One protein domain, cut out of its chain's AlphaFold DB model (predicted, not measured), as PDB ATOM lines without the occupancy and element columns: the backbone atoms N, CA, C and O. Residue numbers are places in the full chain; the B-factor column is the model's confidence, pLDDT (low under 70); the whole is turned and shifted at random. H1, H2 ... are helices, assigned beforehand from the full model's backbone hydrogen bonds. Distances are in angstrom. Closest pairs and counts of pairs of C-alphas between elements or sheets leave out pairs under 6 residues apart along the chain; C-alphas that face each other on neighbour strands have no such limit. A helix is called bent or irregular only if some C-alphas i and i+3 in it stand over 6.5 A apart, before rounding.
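Overview. This is residues 430 to 448 and 695 to 784 of the 901 residues of a protein of Prevotella salivae DSM 15606 (UniProt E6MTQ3). H3 and H4 form a helical hairpin, H5 makes a corner with H3 where Leu 725 and Leu 769 come close and packs on H1, and bent H2 reaches outward, residues 695 to 703 sticking out. The 109 printed residues, all helix in class, hold five named helices, H1 to H5; the whole is compact, radius of gyration of the C-alphas 14.0 A, spanning 46 by 30 by 24 A.

Arrangement. H1, residues 432 to 445, touches H5, residues 769 to 780, at a steep tilt of 48 degrees, closest C-alphas Asn 445 and Gly 774, 5.9 A. H2, residues 695 to 715, one helix by its hydrogen bonds, is bent, C-alphas 704 and 707 being 7.7 A apart; its arms H2a and H2b touch no helix. H3, residues 725 to 739, touches H4, residues 749 to 760, with residues 727 to 731 alone, at a shallow tilt of 8 degrees, closest C-alphas Val 727 and Phe 753, 5.9 A. Every O i to N i+4 pair is within hydrogen-bond range except in H5, 6 of 8.

Along the chain. H1, 19.9 A long, begins at C-alpha 432 (245.412, 235.823, 190.968); H3 measures 21.0 A; H5 ends at C-alpha 780 (247.582, 241.565, 177.995).

Size, cuts and confidence. Residues 449 to 694 are cut out, a 21.1 A gap between C-alphas; pLDDT is under 70 at residues 720 to 722 and 763.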
ATOM      1  N   SER A 430     250.834 236.160 186.215       82.44
ATOM      2  CA  SER A 430     250.161 234.928 186.621       82.44
ATOM      3  C   SER A 430     249.551 235.030 188.027       82.44
ATOM      4  O   SER A 430     248.884 234.096 188.467       82.44
ATOM      5  N   SER A 431     249.735 236.158 188.727       87.25
ATOM      6  CA  SER A 431     249.130 236.371 190.043       87.25
ATOM      7  C   SER A 431     247.592 236.403 189.966       87.25
ATOM      8  O   SER A 431     247.035 236.946 189.002       87.25
ATOM      9  N   PRO A 432     246.876 235.857 190.970       88.06
ATOM     10  CA  PRO A 432     245.412 235.823 190.968       88.06
ATOM     11  C   PRO A 432     244.765 237.203 190.794       88.06
ATOM     12  O   PRO A 432     243.758 237.327 190.100       88.06
ATOM     13  N   GLN A 433     245.366 238.247 191.374       91.44
ATOM     14  CA  GLN A 433     244.884 239.627 191.308       91.44
ATOM     15  C   GLN A 433     244.878 240.159 189.871       91.44
ATOM     16  O   GLN A 433     243.884 240.719 189.414       91.44
ATOM     17  N   ILE A 434     245.976 239.948 189.139       92.06
ATOM     18  CA  ILE A 434     246.110 240.413 187.754       92.06
ATOM     19  C   ILE A 434     245.257 239.560 186.817       92.06
ATOM     20  O   ILE A 434     244.571 240.106 185.953       92.06
ATOM     21  N   LYS A 435     245.210 238.236 187.026       90.56
ATOM     22  CA  LYS A 435     244.315 237.354 186.261       90.56
ATOM     23  C   LYS A 435     242.842 237.728 186.444       90.56
ATOM     24  O   LYS A 435     242.084 237.616 185.484       90.56
ATOM     25  N   LEU A 436     242.430 238.174 187.634       94.06
ATOM     26  CA  LEU A 436     241.068 238.652 187.892       94.06
ATOM     27  C   LEU A 436     240.776 239.965 187.153       94.06
ATOM     28  O   LEU A 436     239.727 240.086 186.522       94.06
ATOM     29  N   LEU A 437     241.722 240.907 187.168       94.88
ATOM     30  CA  LEU A 437     241.608 242.169 186.434       94.88
ATOM     31  C   LEU A 437     241.488 241.934 184.922       94.88
ATOM     32  O   LEU A 437     240.575 242.443 184.275       94.88
ATOM     33  N   PHE A 438     242.356 241.091 184.359       93.31
ATOM     34  CA  PHE A 438     242.286 240.728 182.943       93.31
ATOM     35  C   PHE A 438     241.036 239.916 182.611       93.31
ATOM     36  O   PHE A 438     240.489 240.080 181.523       93.31
ATOM     37  N   ALA A 439     240.540 239.080 183.529       93.56
ATOM     38  CA  ALA A 439     239.271 238.386 183.348       93.56
ATOM     39  C   ALA A 439     238.100 239.374 183.241       93.56
ATOM     40  O   ALA A 439     237.275 239.216 182.343       93.56
ATOM     41  N   HIS A 440     238.061 240.413 184.081       95.94
ATOM     42  CA  HIS A 440     237.058 241.475 183.987       95.94
ATOM     43  C   HIS A 440     237.096 242.169 182.616       95.94
ATOM     44  O   HIS A 440     236.102 242.152 181.895       95.94
ATOM     45  N   LEU A 441     238.261 242.667 182.189       94.94
ATOM     46  CA  LEU A 441     238.408 243.298 180.867       94.94
ATOM     47  C   LEU A 441     238.051 242.334 179.721       94.94
ATOM     48  O   LEU A 441     237.423 242.717 178.735       94.94
ATOM     49  N   THR A 442     238.401 241.052 179.870       92.44
ATOM     50  CA  THR A 442     238.088 240.017 178.879       92.44
ATOM     51  C   THR A 442     236.585 239.813 178.731       92.44
ATOM     52  O   THR A 442     236.133 239.655 177.599       92.44
ATOM     53  N   ILE A 443     235.799 239.828 179.819       93.81
ATOM     54  CA  ILE A 443     234.341 239.683 179.700       93.81
ATOM     55  C   ILE A 443     233.663 240.938 179.146       93.81
ATOM     56  O   ILE A 443     232.641 240.795 178.481       93.81
ATOM     57  N   MET A 444     234.228 242.129 179.380       92.44
ATOM     58  CA  MET A 444     233.689 243.372 178.819       92.44
ATOM     59  C   MET A 444     233.845 243.412 177.301       92.44
ATOM     60  O   MET A 444     232.957 243.884 176.606       92.44
ATOM     61  N   ASN A 445     234.930 242.837 176.778       89.31
ATOM     62  CA  ASN A 445     235.121 242.681 175.336       89.31
ATOM     63  C   ASN A 445     234.430 241.433 174.756       89.31
ATOM     64  O   ASN A 445     233.951 241.444 173.624       89.31
ATOM     65  N   ASN A 446     234.403 240.322 175.494       86.50
ATOM     66  CA  ASN A 446     233.756 239.084 175.067       86.50
ATOM     67  C   ASN A 446     233.001 238.424 176.234       86.50
ATOM     68  O   ASN A 446     233.578 237.605 176.965       86.50
ATOM     69  N   PRO A 447     231.686 238.670 176.358       88.62
ATOM     70  CA  PRO A 447     230.899 238.173 177.480       88.62
ATOM     71  C   PRO A 447     230.699 236.650 177.459       88.62
ATOM     72  O   PRO A 447     230.205 236.095 178.436       88.62
ATOM     73  N   HIS A 448     231.102 235.945 176.396       86.94
ATOM     74  CA  HIS A 448     231.031 234.481 176.313       86.94
ATOM     75  C   HIS A 448     232.292 233.772 176.820       86.94
ATOM     76  O   HIS A 448     232.347 232.540 176.786       86.94
ATOM     77  N   GLN A 695     219.912 231.240 193.322       93.94
ATOM     78  CA  GLN A 695     219.555 232.524 193.939       93.94
ATOM     79  C   GLN A 695     220.547 232.960 195.025       93.94
ATOM     80  O   GLN A 695     220.980 234.107 195.031       93.94
ATOM     81  N   GLU A 696     220.961 232.046 195.907       94.19
ATOM     82  CA  GLU A 696     221.982 232.330 196.929       94.19
ATOM     83  C   GLU A 696     223.300 232.820 196.304       94.19
ATOM     84  O   GLU A 696     223.903 233.766 196.806       94.19
ATOM     85  N   ARG A 697     223.729 232.220 195.185       95.19
ATOM     86  CA  ARG A 697     224.950 232.618 194.463       95.19
ATOM     87  C   ARG A 697     224.774 233.934 193.719       95.19
ATOM     88  O   ARG A 697     225.680 234.756 193.740       95.19
ATOM     89  N   VAL A 698     223.612 234.148 193.109       94.25
ATOM     90  CA  VAL A 698     223.262 235.396 192.420       94.25
ATOM     91  C   VAL A 698     223.273 236.573 193.388       94.25
ATOM     92  O   VAL A 698     223.809 237.621 193.052       94.25
ATOM     93  N   VAL A 699     222.760 236.402 194.611       95.38
ATOM     94  CA  VAL A 699     222.829 237.446 195.645       95.38
ATOM     95  C   VAL A 699     224.281 237.803 195.962       95.38
ATOM     96  O   VAL A 699     224.620 238.981 195.978       95.38
ATOM     97  N   THR A 700     225.156 236.812 196.161       95.38
ATOM     98  CA  THR A 700     226.588 237.074 196.385       95.38
ATOM     99  C   THR A 700     227.237 237.769 195.189       95.38
ATOM    100  O   THR A 700     227.959 238.740 195.380       95.38
ATOM    101  N   LEU A 701     226.945 237.319 193.965       95.81
ATOM    102  CA  LEU A 701     227.456 237.935 192.740       95.81
ATOM    103  C   LEU A 701     227.041 239.405 192.641       95.81
ATOM    104  O   LEU A 701     227.883 240.265 192.410       95.81
ATOM    105  N   ARG A 702     225.758 239.709 192.862       95.38
ATOM    106  CA  ARG A 702     225.261 241.086 192.803       95.38
ATOM    107  C   ARG A 702     225.897 241.963 193.879       95.38
ATOM    108  O   ARG A 702     226.323 243.066 193.572       95.38
ATOM    109  N   ASN A 703     226.005 241.465 195.109       94.69
ATOM    110  CA  ASN A 703     226.593 242.230 196.210       94.69
ATOM    111  C   ASN A 703     228.066 242.586 195.969       94.69
ATOM    112  O   ASN A 703     228.484 243.663 196.374       94.69
ATOM    113  N   ASN A 704     228.828 241.691 195.337       95.19
ATOM    114  CA  ASN A 704     230.279 241.836 195.218       95.19
ATOM    115  C   ASN A 704     230.740 242.364 193.851       95.19
ATOM    116  O   ASN A 704     231.893 242.755 193.730       95.19
ATOM    117  N   TYR A 705     229.897 242.325 192.810       96.06
ATOM    118  CA  TYR A 705     230.340 242.591 191.432       96.06
ATOM    119  C   TYR A 705     229.452 243.536 190.617       96.06
ATOM    120  O   TYR A 705     229.908 244.071 189.610       96.06
ATOM    121  N   LEU A 706     228.193 243.758 191.014       95.12
ATOM    122  CA  LEU A 706     227.237 244.539 190.218       95.12
ATOM    123  C   LEU A 706     227.722 245.969 189.950       95.12
ATOM    124  O   LEU A 706     227.691 246.415 188.808       95.12
ATOM    125  N   SER A 707     228.195 246.664 190.987       94.75
ATOM    126  CA  SER A 707     228.715 248.032 190.873       94.75
ATOM    127  C   SER A 707     229.906 248.114 189.923       94.75
ATOM    128  O   SER A 707     229.952 249.004 189.085       94.75
ATOM    129  N   HIS A 708     230.829 247.156 190.023       94.69
ATOM    130  CA  HIS A 708     232.051 247.108 189.217       94.69
ATOM    131  C   HIS A 708     231.738 246.838 187.750       94.69
ATOM    132  O   HIS A 708     232.293 247.479 186.870       94.69
ATOM    133  N   PHE A 709     230.805 245.920 187.482       95.19
ATOM    134  CA  PHE A 709     230.355 245.631 186.124       95.19
ATOM    135  C   PHE A 709     229.715 246.858 185.465       95.19
ATOM    136  O   PHE A 709     230.101 247.221 184.359       95.19
ATOM    137  N   TYR A 710     228.765 247.517 186.133       92.88
ATOM    138  CA  TYR A 710     228.103 248.679 185.534       92.88
ATOM    139  C   TYR A 710     229.020 249.895 185.423       92.88
ATOM    140  O   TYR A 710     228.944 250.583 184.415       92.88
ATOM    141  N   HIS A 711     229.937 250.109 186.374       94.25
ATOM    142  CA  HIS A 711     230.922 251.186 186.270       94.25
ATOM    143  C   HIS A 711     231.713 251.107 184.962       94.25
ATOM    144  O   HIS A 711     231.687 252.039 184.165       94.25
ATOM    145  N   THR A 712     232.359 249.969 184.706       94.00
ATOM    146  CA  THR A 712     233.156 249.805 183.492       94.00
ATOM    147  C   THR A 712     232.279 249.823 182.243       94.00
ATOM    148  O   THR A 712     232.679 250.408 181.243       94.00
ATOM    149  N   ALA A 713     231.082 249.217 182.290       90.56
ATOM    150  CA  ALA A 713     230.146 249.206 181.163       90.56
ATOM    151  C   ALA A 713     229.717 250.624 180.748       90.56
ATOM    152  O   ALA A 713     229.680 250.918 179.554       90.56
ATOM    153  N   ASP A 714     229.470 251.506 181.719       88.38
ATOM    154  CA  ASP A 714     229.105 252.904 181.479       88.38
ATOM    155  C   ASP A 714     230.276 253.711 180.882       88.38
ATOM    156  O   ASP A 714     230.051 254.642 180.108       88.38
ATOM    157  N   CYS A 715     231.522 253.326 181.179       88.56
ATOM    158  CA  CYS A 715     232.745 253.954 180.664       88.56
ATOM    159  C   CYS A 715     233.209 253.413 179.294       88.56
ATOM    160  O   CYS A 715     234.123 253.969 178.688       88.56
ATOM    161  N   LEU A 716     232.621 252.328 178.770       87.88
ATOM    162  CA  LEU A 716     233.134 251.648 177.566       87.88
ATOM    163  C   LEU A 716     233.197 252.552 176.327       87.88
ATOM    164  O   LEU A 716     234.153 252.476 175.549       87.88
ATOM    165  N   TRP A 717     232.181 253.393 176.152       83.50
ATOM    166  CA  TRP A 717     231.985 254.222 174.960       83.50
ATOM    167  C   TRP A 717     231.975 255.719 175.271       83.50
ATOM    168  O   TRP A 717     231.496 256.520 174.468       83.50
ATOM    169  N   THR A 718     232.498 256.119 176.430       79.94
ATOM    170  CA  THR A 718     232.703 257.535 176.737       79.94
ATOM    171  C   THR A 718     233.860 258.079 175.909       79.94
ATOM    172  O   THR A 718     234.907 257.442 175.824       79.94
ATOM    173  N   ASN A 719     233.670 259.256 175.307       70.75
ATOM    174  CA  ASN A 719     234.747 259.967 174.630       70.75
ATOM    175  C   ASN A 719     235.576 260.720 175.671       70.75
ATOM    176  O   ASN A 719     235.061 261.650 176.299       70.75
ATOM    177  N   ASP A 720     236.835 260.333 175.834       67.06
ATOM    178  CA  ASP A 720     237.816 261.114 176.576       67.06
ATOM    179  C   ASP A 720     238.994 261.427 175.647       67.06
ATOM    180  O   ASP A 720     239.461 260.570 174.896       67.06
ATOM    181  N   ASP A 721     239.493 262.662 175.710       66.56
ATOM    182  CA  ASP A 721     240.744 263.039 175.042       66.56
ATOM    183  C   ASP A 721     241.953 262.323 175.687       66.56
ATOM    184  O   ASP A 721     243.073 262.349 175.156       66.56
ATOM    185  N   ASN A 722     241.745 261.700 176.852       67.75
ATOM    186  CA  ASN A 722     242.728 260.897 177.550       67.75
ATOM    187  C   ASN A 722     243.011 259.572 176.829       67.75
ATOM    188  O   ASN A 722     242.137 258.743 176.597       67.75
ATOM    189  N   LYS A 723     244.286 259.341 176.512       70.12
ATOM    190  CA  LYS A 723     244.729 258.149 175.777       70.12
ATOM    191  C   LYS A 723     244.873 256.914 176.665       70.12
ATOM    192  O   LYS A 723     244.918 255.808 176.136       70.12
ATOM    193  N   ASP A 724     244.875 257.090 177.986       82.38
ATOM    194  CA  ASP A 724     245.212 256.039 178.950       82.38
ATOM    195  C   ASP A 724     243.983 255.405 179.635       82.38
ATOM    196  O   ASP A 724     244.130 254.769 180.680       82.38
ATOM    197  N   LEU A 725     242.780 255.528 179.052       89.19
ATOM    198  CA  LEU A 725     241.513 255.022 179.618       89.19
ATOM    199  C   LEU A 725     241.596 253.573 180.115       89.19
ATOM    200  O   LEU A 725     241.123 253.260 181.206       89.19
ATOM    201  N   LEU A 726     242.240 252.687 179.349       91.19
ATOM    202  CA  LEU A 726     242.452 251.296 179.758       91.19
ATOM    203  C   LEU A 726     243.206 251.183 181.090       91.19
ATOM    204  O   LEU A 726     242.856 250.368 181.942       91.19
ATOM    205  N   VAL A 727     244.253 251.986 181.273       91.75
ATOM    206  CA  VAL A 727     245.089 251.965 182.480       91.75
ATOM    207  C   VAL A 727     244.371 252.623 183.653       91.75
ATOM    208  O   VAL A 727     244.511 252.163 184.787       91.75
ATOM    209  N   GLU A 728     243.596 253.673 183.395       91.81
ATOM    210  CA  GLU A 728     242.771 254.326 184.410       91.81
ATOM    211  C   GLU A 728     241.709 253.380 184.961       91.81
ATOM    212  O   GLU A 728     241.623 253.216 186.180       91.81
ATOM    213  N   GLU A 729     241.006 252.667 184.082       94.06
ATOM    214  CA  GLU A 729     240.030 251.653 184.477       94.06
ATOM    215  C   GLU A 729     240.694 250.519 185.271       94.06
ATOM    216  O   GLU A 729     240.225 250.113 186.338       94.06
ATOM    217  N   MET A 730     241.852 250.041 184.802       94.50
ATOM    218  CA  MET A 730     242.634 249.024 185.507       94.50
ATOM    219  C   MET A 730     243.024 249.460 186.927       94.50
ATOM    220  O   MET A 730     242.940 248.663 187.866       94.50
ATOM    221  N   ARG A 731     243.450 250.718 187.093       95.25
ATOM    222  CA  ARG A 731     243.807 251.306 188.392       95.25
ATOM    223  C   ARG A 731     242.594 251.461 189.296       95.25
ATOM    224  O   ARG A 731     242.683 251.113 190.475       95.25
ATOM    225  N   TYR A 732     241.483 251.953 188.749       95.00
ATOM    226  CA  TYR A 732     240.228 252.113 189.471       95.00
ATOM    227  C   TYR A 732     239.763 250.775 190.053       95.00
ATOM    228  O   TYR A 732     239.700 250.637 191.277       95.00
ATOM    229  N   LEU A 733     239.564 249.761 189.205       95.31
ATOM    230  CA  LEU A 733     239.093 248.439 189.630       95.31
ATOM    231  C   LEU A 733     240.014 247.809 190.676       95.31
ATOM    232  O   LEU A 733     239.552 247.303 191.698       95.31
ATOM    233  N   TYR A 734     241.328 247.880 190.453       96.19
ATOM    234  CA  TYR A 734     242.300 247.339 191.394       96.19
ATOM    235  C   TYR A 734     242.225 248.028 192.765       96.19
ATOM    236  O   TYR A 734     242.204 247.346 193.790       96.19
ATOM    237  N   SER A 735     242.163 249.365 192.797       95.31
ATOM    238  CA  SER A 735     242.067 250.121 194.053       95.31
ATOM    239  C   SER A 735     240.799 249.778 194.836       95.31
ATOM    240  O   SER A 735     240.887 249.438 196.016       95.31
ATOM    241  N   ILE A 736     239.649 249.750 194.160       95.44
ATOM    242  CA  ILE A 736     238.355 249.424 194.762       95.44
ATOM    243  C   ILE A 736     238.337 247.988 195.294       95.44
ATOM    244  O   ILE A 736     237.926 247.761 196.429       95.44
ATOM    245  N   TRP A 737     238.845 247.005 194.544       95.56
ATOM    246  CA  TRP A 737     238.878 245.618 195.022       95.56
ATOM    247  C   TRP A 737     239.826 245.405 196.207       95.56
ATOM    248  O   TRP A 737     239.568 244.529 197.038       95.56
ATOM    249  N   VAL A 738     240.905 246.188 196.316       95.31
ATOM    250  CA  VAL A 738     241.761 246.197 197.514       95.31
ATOM    251  C   VAL A 738     241.013 246.817 198.699       95.31
ATOM    252  O   VAL A 738     241.024 246.245 199.790       95.31
ATOM    253  N   GLU A 739     240.332 247.950 198.504       95.31
ATOM    254  CA  GLU A 739     239.545 248.624 199.550       95.31
ATOM    255  C   GLU A 739     238.388 247.752 200.066       95.31
ATOM    256  O   GLU A 739     238.143 247.675 201.274       95.31
ATOM    257  N   GLU A 740     237.722 247.023 199.174       93.56
ATOM    258  CA  GLU A 740     236.637 246.090 199.496       93.56
ATOM    259  C   GLU A 740     237.126 244.736 200.036       93.56
ATOM    260  O   GLU A 740     236.311 243.891 200.406       93.56
ATOM    261  N   HIS A 741     238.446 244.530 200.146       91.88
ATOM    262  CA  HIS A 741     239.065 243.283 200.613       91.88
ATOM    263  C   HIS A 741     238.704 242.059 199.745       91.88
ATOM    264  O   HIS A 741     238.671 240.923 200.229       91.88
ATOM    265  N   LEU A 742     238.434 242.284 198.455       90.00
ATOM    266  CA  LEU A 742     238.232 241.226 197.464       90.00
ATOM    267  C   LEU A 742     239.569 240.644 196.999       90.00
ATOM    268  O   LEU A 742     239.665 239.439 196.764       90.00
ATOM    269  N   ILE A 743     240.606 241.483 196.920       92.50
ATOM    270  CA  ILE A 743     241.974 241.080 196.584       92.50
ATOM    271  C   ILE A 743     242.987 241.615 197.598       92.50
ATOM    272  O   ILE A 743     242.786 242.651 198.228       92.50
ATOM    273  N   GLU A 744     244.117 240.920 197.727       90.06
ATOM    274  CA  GLU A 744     245.261 241.415 198.496       90.06
ATOM    275  C   GLU A 744     246.125 242.370 197.655       90.06
ATOM    276  O   GLU A 744     246.333 242.101 196.466       90.06
ATOM    277  N   PRO A 745     246.681 243.444 198.246       90.75
ATOM    278  CA  PRO A 745     247.520 244.386 197.520       90.75
ATOM    279  C   PRO A 745     248.829 243.733 197.064       90.75
ATOM    280  O   PRO A 745     249.627 243.235 197.857       90.75
ATOM    281  N   LEU A 746     249.074 243.801 195.762       87.06
ATOM    282  CA  LEU A 746     250.292 243.397 195.084       87.06
ATOM    283  C   LEU A 746     251.302 244.566 195.040       87.06
ATOM    284  O   LEU A 746     251.040 245.574 194.380       87.06
ATOM    285  N   PRO A 747     252.487 244.449 195.675       78.75
ATOM    286  CA  PRO A 747     253.447 245.556 195.781       78.75
ATOM    287  C   PRO A 747     253.963 246.106 194.444       78.75
ATOM    288  O   PRO A 747     254.326 247.274 194.360       78.75
ATOM    289  N   MET A 748     254.011 245.269 193.404       80.00
ATOM    290  CA  MET A 748     254.626 245.591 192.109       80.00
ATOM    291  C   MET A 748     253.591 245.913 191.015       80.00
ATOM    292  O   MET A 748     253.946 245.982 189.840       80.00
ATOM    293  N   VAL A 749     252.314 246.104 191.366       86.81
ATOM    294  CA  VAL A 749     251.240 246.336 190.379       86.81
ATOM    295  C   VAL A 749     251.477 247.585 189.520       86.81
ATOM    296  O   VAL A 749     251.208 247.576 188.322       86.81
ATOM    297  N   GLU A 750     252.079 248.633 190.086       86.06
ATOM    298  CA  GLU A 750     252.342 249.885 189.366       86.06
ATOM    299  C   GLU A 750     253.329 249.728 188.204       86.06
ATOM    300  O   GLU A 750     253.303 250.517 187.260       86.06
ATOM    301  N   TYR A 751     254.196 248.710 188.220       84.12
ATOM    302  CA  TYR A 751     255.029 248.410 187.051       84.12
ATOM    303  C   TYR A 751     254.185 247.898 185.883       84.12
ATOM    304  O   TYR A 751     254.466 248.249 184.744       84.12
ATOM    305  N   ILE A 752     253.121 247.132 186.154       87.56
ATOM    306  CA  ILE A 752     252.201 246.655 185.114       87.56
ATOM    307  C   ILE A 752     251.457 247.836 184.500       87.56
ATOM    308  O   ILE A 752     251.434 247.969 183.283       87.56
ATOM    309  N   PHE A 753     250.884 248.713 185.326       89.69
ATOM    310  CA  PHE A 753     250.117 249.858 184.829       89.69
ATOM    311  C   PHE A 753     250.973 250.805 183.988       89.69
ATOM    312  O   PHE A 753     250.567 251.192 182.897       89.69
ATOM    313  N   ARG A 754     252.194 251.114 184.442       86.19
ATOM    314  CA  ARG A 754     253.134 251.939 183.668       86.19
ATOM    315  C   ARG A 754     253.558 251.274 182.363       86.19
ATOM    316  O   ARG A 754     253.668 251.954 181.345       86.19
ATOM    317  N   TYR A 755     253.784 249.965 182.391       85.56
ATOM    318  CA  TYR A 755     254.128 249.203 181.199       85.56
ATOM    319  C   TYR A 755     253.003 249.219 180.166       85.56
ATOM    320  O   TYR A 755     253.246 249.495 178.996       85.56
ATOM    321  N   VAL A 756     251.759 248.989 180.593       85.88
ATOM    322  CA  VAL A 756     250.603 249.091 179.696       85.88
ATOM    323  C   VAL A 756     250.512 250.510 179.122       85.88
ATOM    324  O   VAL A 756     250.435 250.654 177.908       85.88
ATOM    325  N   ALA A 757     250.634 251.543 179.959       85.75
ATOM    326  CA  ALA A 757     250.534 252.939 179.522       85.75
ATOM    327  C   ALA A 757     251.599 253.355 178.495       85.75
ATOM    328  O   ALA A 757     251.314 254.130 177.591       85.75
ATOM    329  N   SER A 758     252.841 252.887 178.637       80.38
ATOM    330  CA  SER A 758     253.966 253.436 177.862       80.38
ATOM    331  C   SER A 758     254.554 252.507 176.805       80.38
ATOM    332  O   SER A 758     255.074 253.005 175.807       80.38
ATOM    333  N   ASP A 759     254.482 251.188 177.001       76.50
ATOM    334  CA  ASP A 759     255.038 250.192 176.078       76.50
ATOM    335  C   ASP A 759     253.951 249.461 175.271       76.50
ATOM    336  O   ASP A 759     254.265 248.859 174.241       76.50
ATOM    337  N   LEU A 760     252.693 249.450 175.738       78.19
ATOM    338  CA  LEU A 760     251.590 248.781 175.036       78.19
ATOM    339  C   LEU A 760     250.694 249.765 174.278       78.19
ATOM    340  O   LEU A 760     250.423 249.540 173.097       78.19
ATOM    341  N   LEU A 761     250.258 250.842 174.935       81.44
ATOM    342  CA  LEU A 761     249.433 251.869 174.302       81.44
ATOM    343  C   LEU A 761     250.258 252.699 173.305       81.44
ATOM    344  O   LEU A 761     251.361 253.171 173.588       81.44
ATOM    345  N   GLN A 762     249.725 252.855 172.096       71.88
ATOM    346  CA  GLN A 762     250.338 253.593 170.999       71.88
ATOM    347  C   GLN A 762     249.978 255.086 171.035       71.88
ATOM    348  O   GLN A 762     249.116 255.547 171.775       71.88
ATOM    349  N   ARG A 763     250.636 255.898 170.197       66.25
ATOM    350  CA  ARG A 763     250.313 257.335 170.110       66.25
ATOM    351  C   ARG A 763     248.940 257.608 169.491       66.25
ATOM    352  O   ARG A 763     248.348 258.631 169.833       66.25
ATOM    353  N   ASP A 764     248.458 256.700 168.651       70.69
ATOM    354  CA  ASP A 764     247.175 256.779 167.946       70.69
ATOM    355  C   ASP A 764     246.214 255.711 168.495       70.69
ATOM    356  O   ASP A 764     245.747 254.827 167.773       70.69
ATOM    357  N   GLU A 765     245.997 255.713 169.814       74.00
ATOM    358  CA  GLU A 765     244.962 254.866 170.412       74.00
ATOM    359  C   GLU A 765     243.559 255.398 170.116       74.00
ATOM    360  O   GLU A 765     243.364 256.616 170.030       74.00
ATOM    361  N   PRO A 766     242.572 254.497 169.973       72.00
ATOM    362  CA  PRO A 766     241.195 254.900 169.817       72.00
ATOM    363  C   PRO A 766     240.687 255.560 171.114       72.00
ATOM    364  O   PRO A 766     241.099 255.170 172.213       72.00
ATOM    365  N   PRO A 767     239.762 256.526 170.996       76.75
ATOM    366  CA  PRO A 767     239.256 257.301 172.131       76.75
ATOM    367  C   PRO A 767     238.277 256.534 173.038       76.75
ATOM    368  O   PRO A 767     238.003 256.985 174.140       76.75
ATOM    369  N   ALA A 768     237.742 255.383 172.609       85.44
ATOM    370  CA  ALA A 768     236.858 254.550 173.434       85.44
ATOM    371  C   ALA A 768     237.624 253.442 174.163       85.44
ATOM    372  O   ALA A 768     238.376 252.681 173.542       85.44
ATOM    373  N   LEU A 769     237.308 253.254 175.447       89.25
ATOM    374  CA  LEU A 769     237.803 252.142 176.258       89.25
ATOM    375  C   LEU A 769     237.484 250.777 175.619       89.25
ATOM    376  O   LEU A 769     238.354 249.910 175.576       89.25
ATOM    377  N   ALA A 770     236.283 250.592 175.058       87.38
ATOM    378  CA  ALA A 770     235.889 249.353 174.378       87.38
ATOM    379  C   ALA A 770     236.864 248.961 173.254       87.38
ATOM    380  O   ALA A 770     237.276 247.803 173.147       87.38
ATOM    381  N   LEU A 771     237.285 249.941 172.451       84.62
ATOM    382  CA  LEU A 771     238.216 249.732 171.344       84.62
ATOM    383  C   LEU A 771     239.642 249.470 171.850       84.62
ATOM    384  O   LEU A 771     240.324 248.595 171.311       84.62
ATOM    385  N   GLN A 772     240.078 250.162 172.910       86.81
ATOM    386  CA  GLN A 772     241.377 249.905 173.546       86.81
ATOM    387  C   GLN A 772     241.450 248.489 174.135       86.81
ATOM    388  O   GLN A 772     242.424 247.772 173.893       86.81
ATOM    389  N   ILE A 773     240.407 248.046 174.853       89.62
ATOM    390  CA  ILE A 773     240.324 246.673 175.367       89.62
ATOM    391  C   ILE A 773     240.376 245.691 174.193       89.62
ATOM    392  O   ILE A 773     241.219 244.795 174.193       89.62
ATOM    393  N   GLY A 774     239.533 245.865 173.170       83.69
ATOM    394  CA  GLY A 774     239.491 244.967 172.012       83.69
ATOM    395  C   GLY A 774     240.836 244.828 171.293       83.69
ATOM    396  O   GLY A 774     241.218 243.720 170.907       83.69
ATOM    397  N   ARG A 775     241.599 245.924 171.182       81.56
ATOM    398  CA  ARG A 775     242.929 245.948 170.557       81.56
ATOM    399  C   ARG A 775     243.989 245.204 171.372       81.56
ATOM    400  O   ARG A 775     244.814 244.492 170.795       81.56
ATOM    401  N   HIS A 776     243.964 245.349 172.698       83.88
ATOM    402  CA  HIS A 776     245.079 244.960 173.571       83.88
ATOM    403  C   HIS A 776     244.827 243.714 174.426       83.88
ATOM    404  O   HIS A 776     245.776 243.131 174.948       83.88
ATOM    405  N   ILE A 777     243.584 243.236 174.553       84.44
ATOM    406  CA  ILE A 777     243.226 242.157 175.490       84.44
ATOM    407  C   ILE A 777     243.955 240.834 175.230       84.44
ATOM    408  O   ILE A 777     244.352 240.143 176.171       84.44
ATOM    409  N   LEU A 778     244.168 240.471 173.961       73.88
ATOM    410  CA  LEU A 778     244.929 239.270 173.609       73.88
ATOM    411  C   LEU A 778     246.372 239.401 174.100       73.88
ATOM    412  O   LEU A 778     246.951 238.457 174.626       73.88
ATOM    413  N   GLU A 779     246.943 240.584 173.923       75.44
ATOM    414  CA  GLU A 779     248.319 240.861 174.271       75.44
ATOM    415  C   GLU A 779     248.520 240.890 175.787       75.44
ATOM    416  O   GLU A 779     249.420 240.200 176.269       75.44
ATOM    417  N   LEU A 780     247.626 241.560 176.526       83.94
ATOM    418  CA  LEU A 780     247.582 241.565 177.995       83.94
ATOM    419  C   LEU A 780     247.603 240.144 178.570       83.94
ATOM    420  O   LEU A 780     248.429 239.834 179.426       83.94
ATOM    421  N   ASN A 781     246.766 239.249 178.036       77.56
ATOM    422  CA  ASN A 781     246.682 237.854 178.481       77.56
ATOM    423  C   ASN A 781     247.937 237.013 178.165       77.56
ATOM    424  O   ASN A 781     248.069 235.897 178.666       77.56
ATOM    425  N   THR A 782     248.864 237.522 177.347       76.44
ATOM    426  CA  THR A 782     250.117 236.830 176.990       76.44
ATOM    427  C   THR A 782     251.367 237.457 177.605       76.44
ATOM    428  O   THR A 782     252.470 236.964 177.357       76.44
ATOM    429  N   LEU A 783     251.213 238.530 178.385       78.44
ATOM    430  CA  LEU A 783     252.326 239.204 179.044       78.44
ATOM    431  C   LEU A 783     252.997 238.301 180.077       78.44
ATOM    432  O   LEU A 783     252.344 237.539 180.792       78.44
ATOM    433  N   LYS A 784     254.322 238.423 180.152       77.31
ATOM    434  CA  LYS A 784     255.184 237.789 181.147       77.31
ATOM    435  C   LYS A 784     256.039 238.844 181.834       77.31
ATOM    436  O   LYS A 784     256.397 239.862 181.259       77.31
TER     437      LYS A 784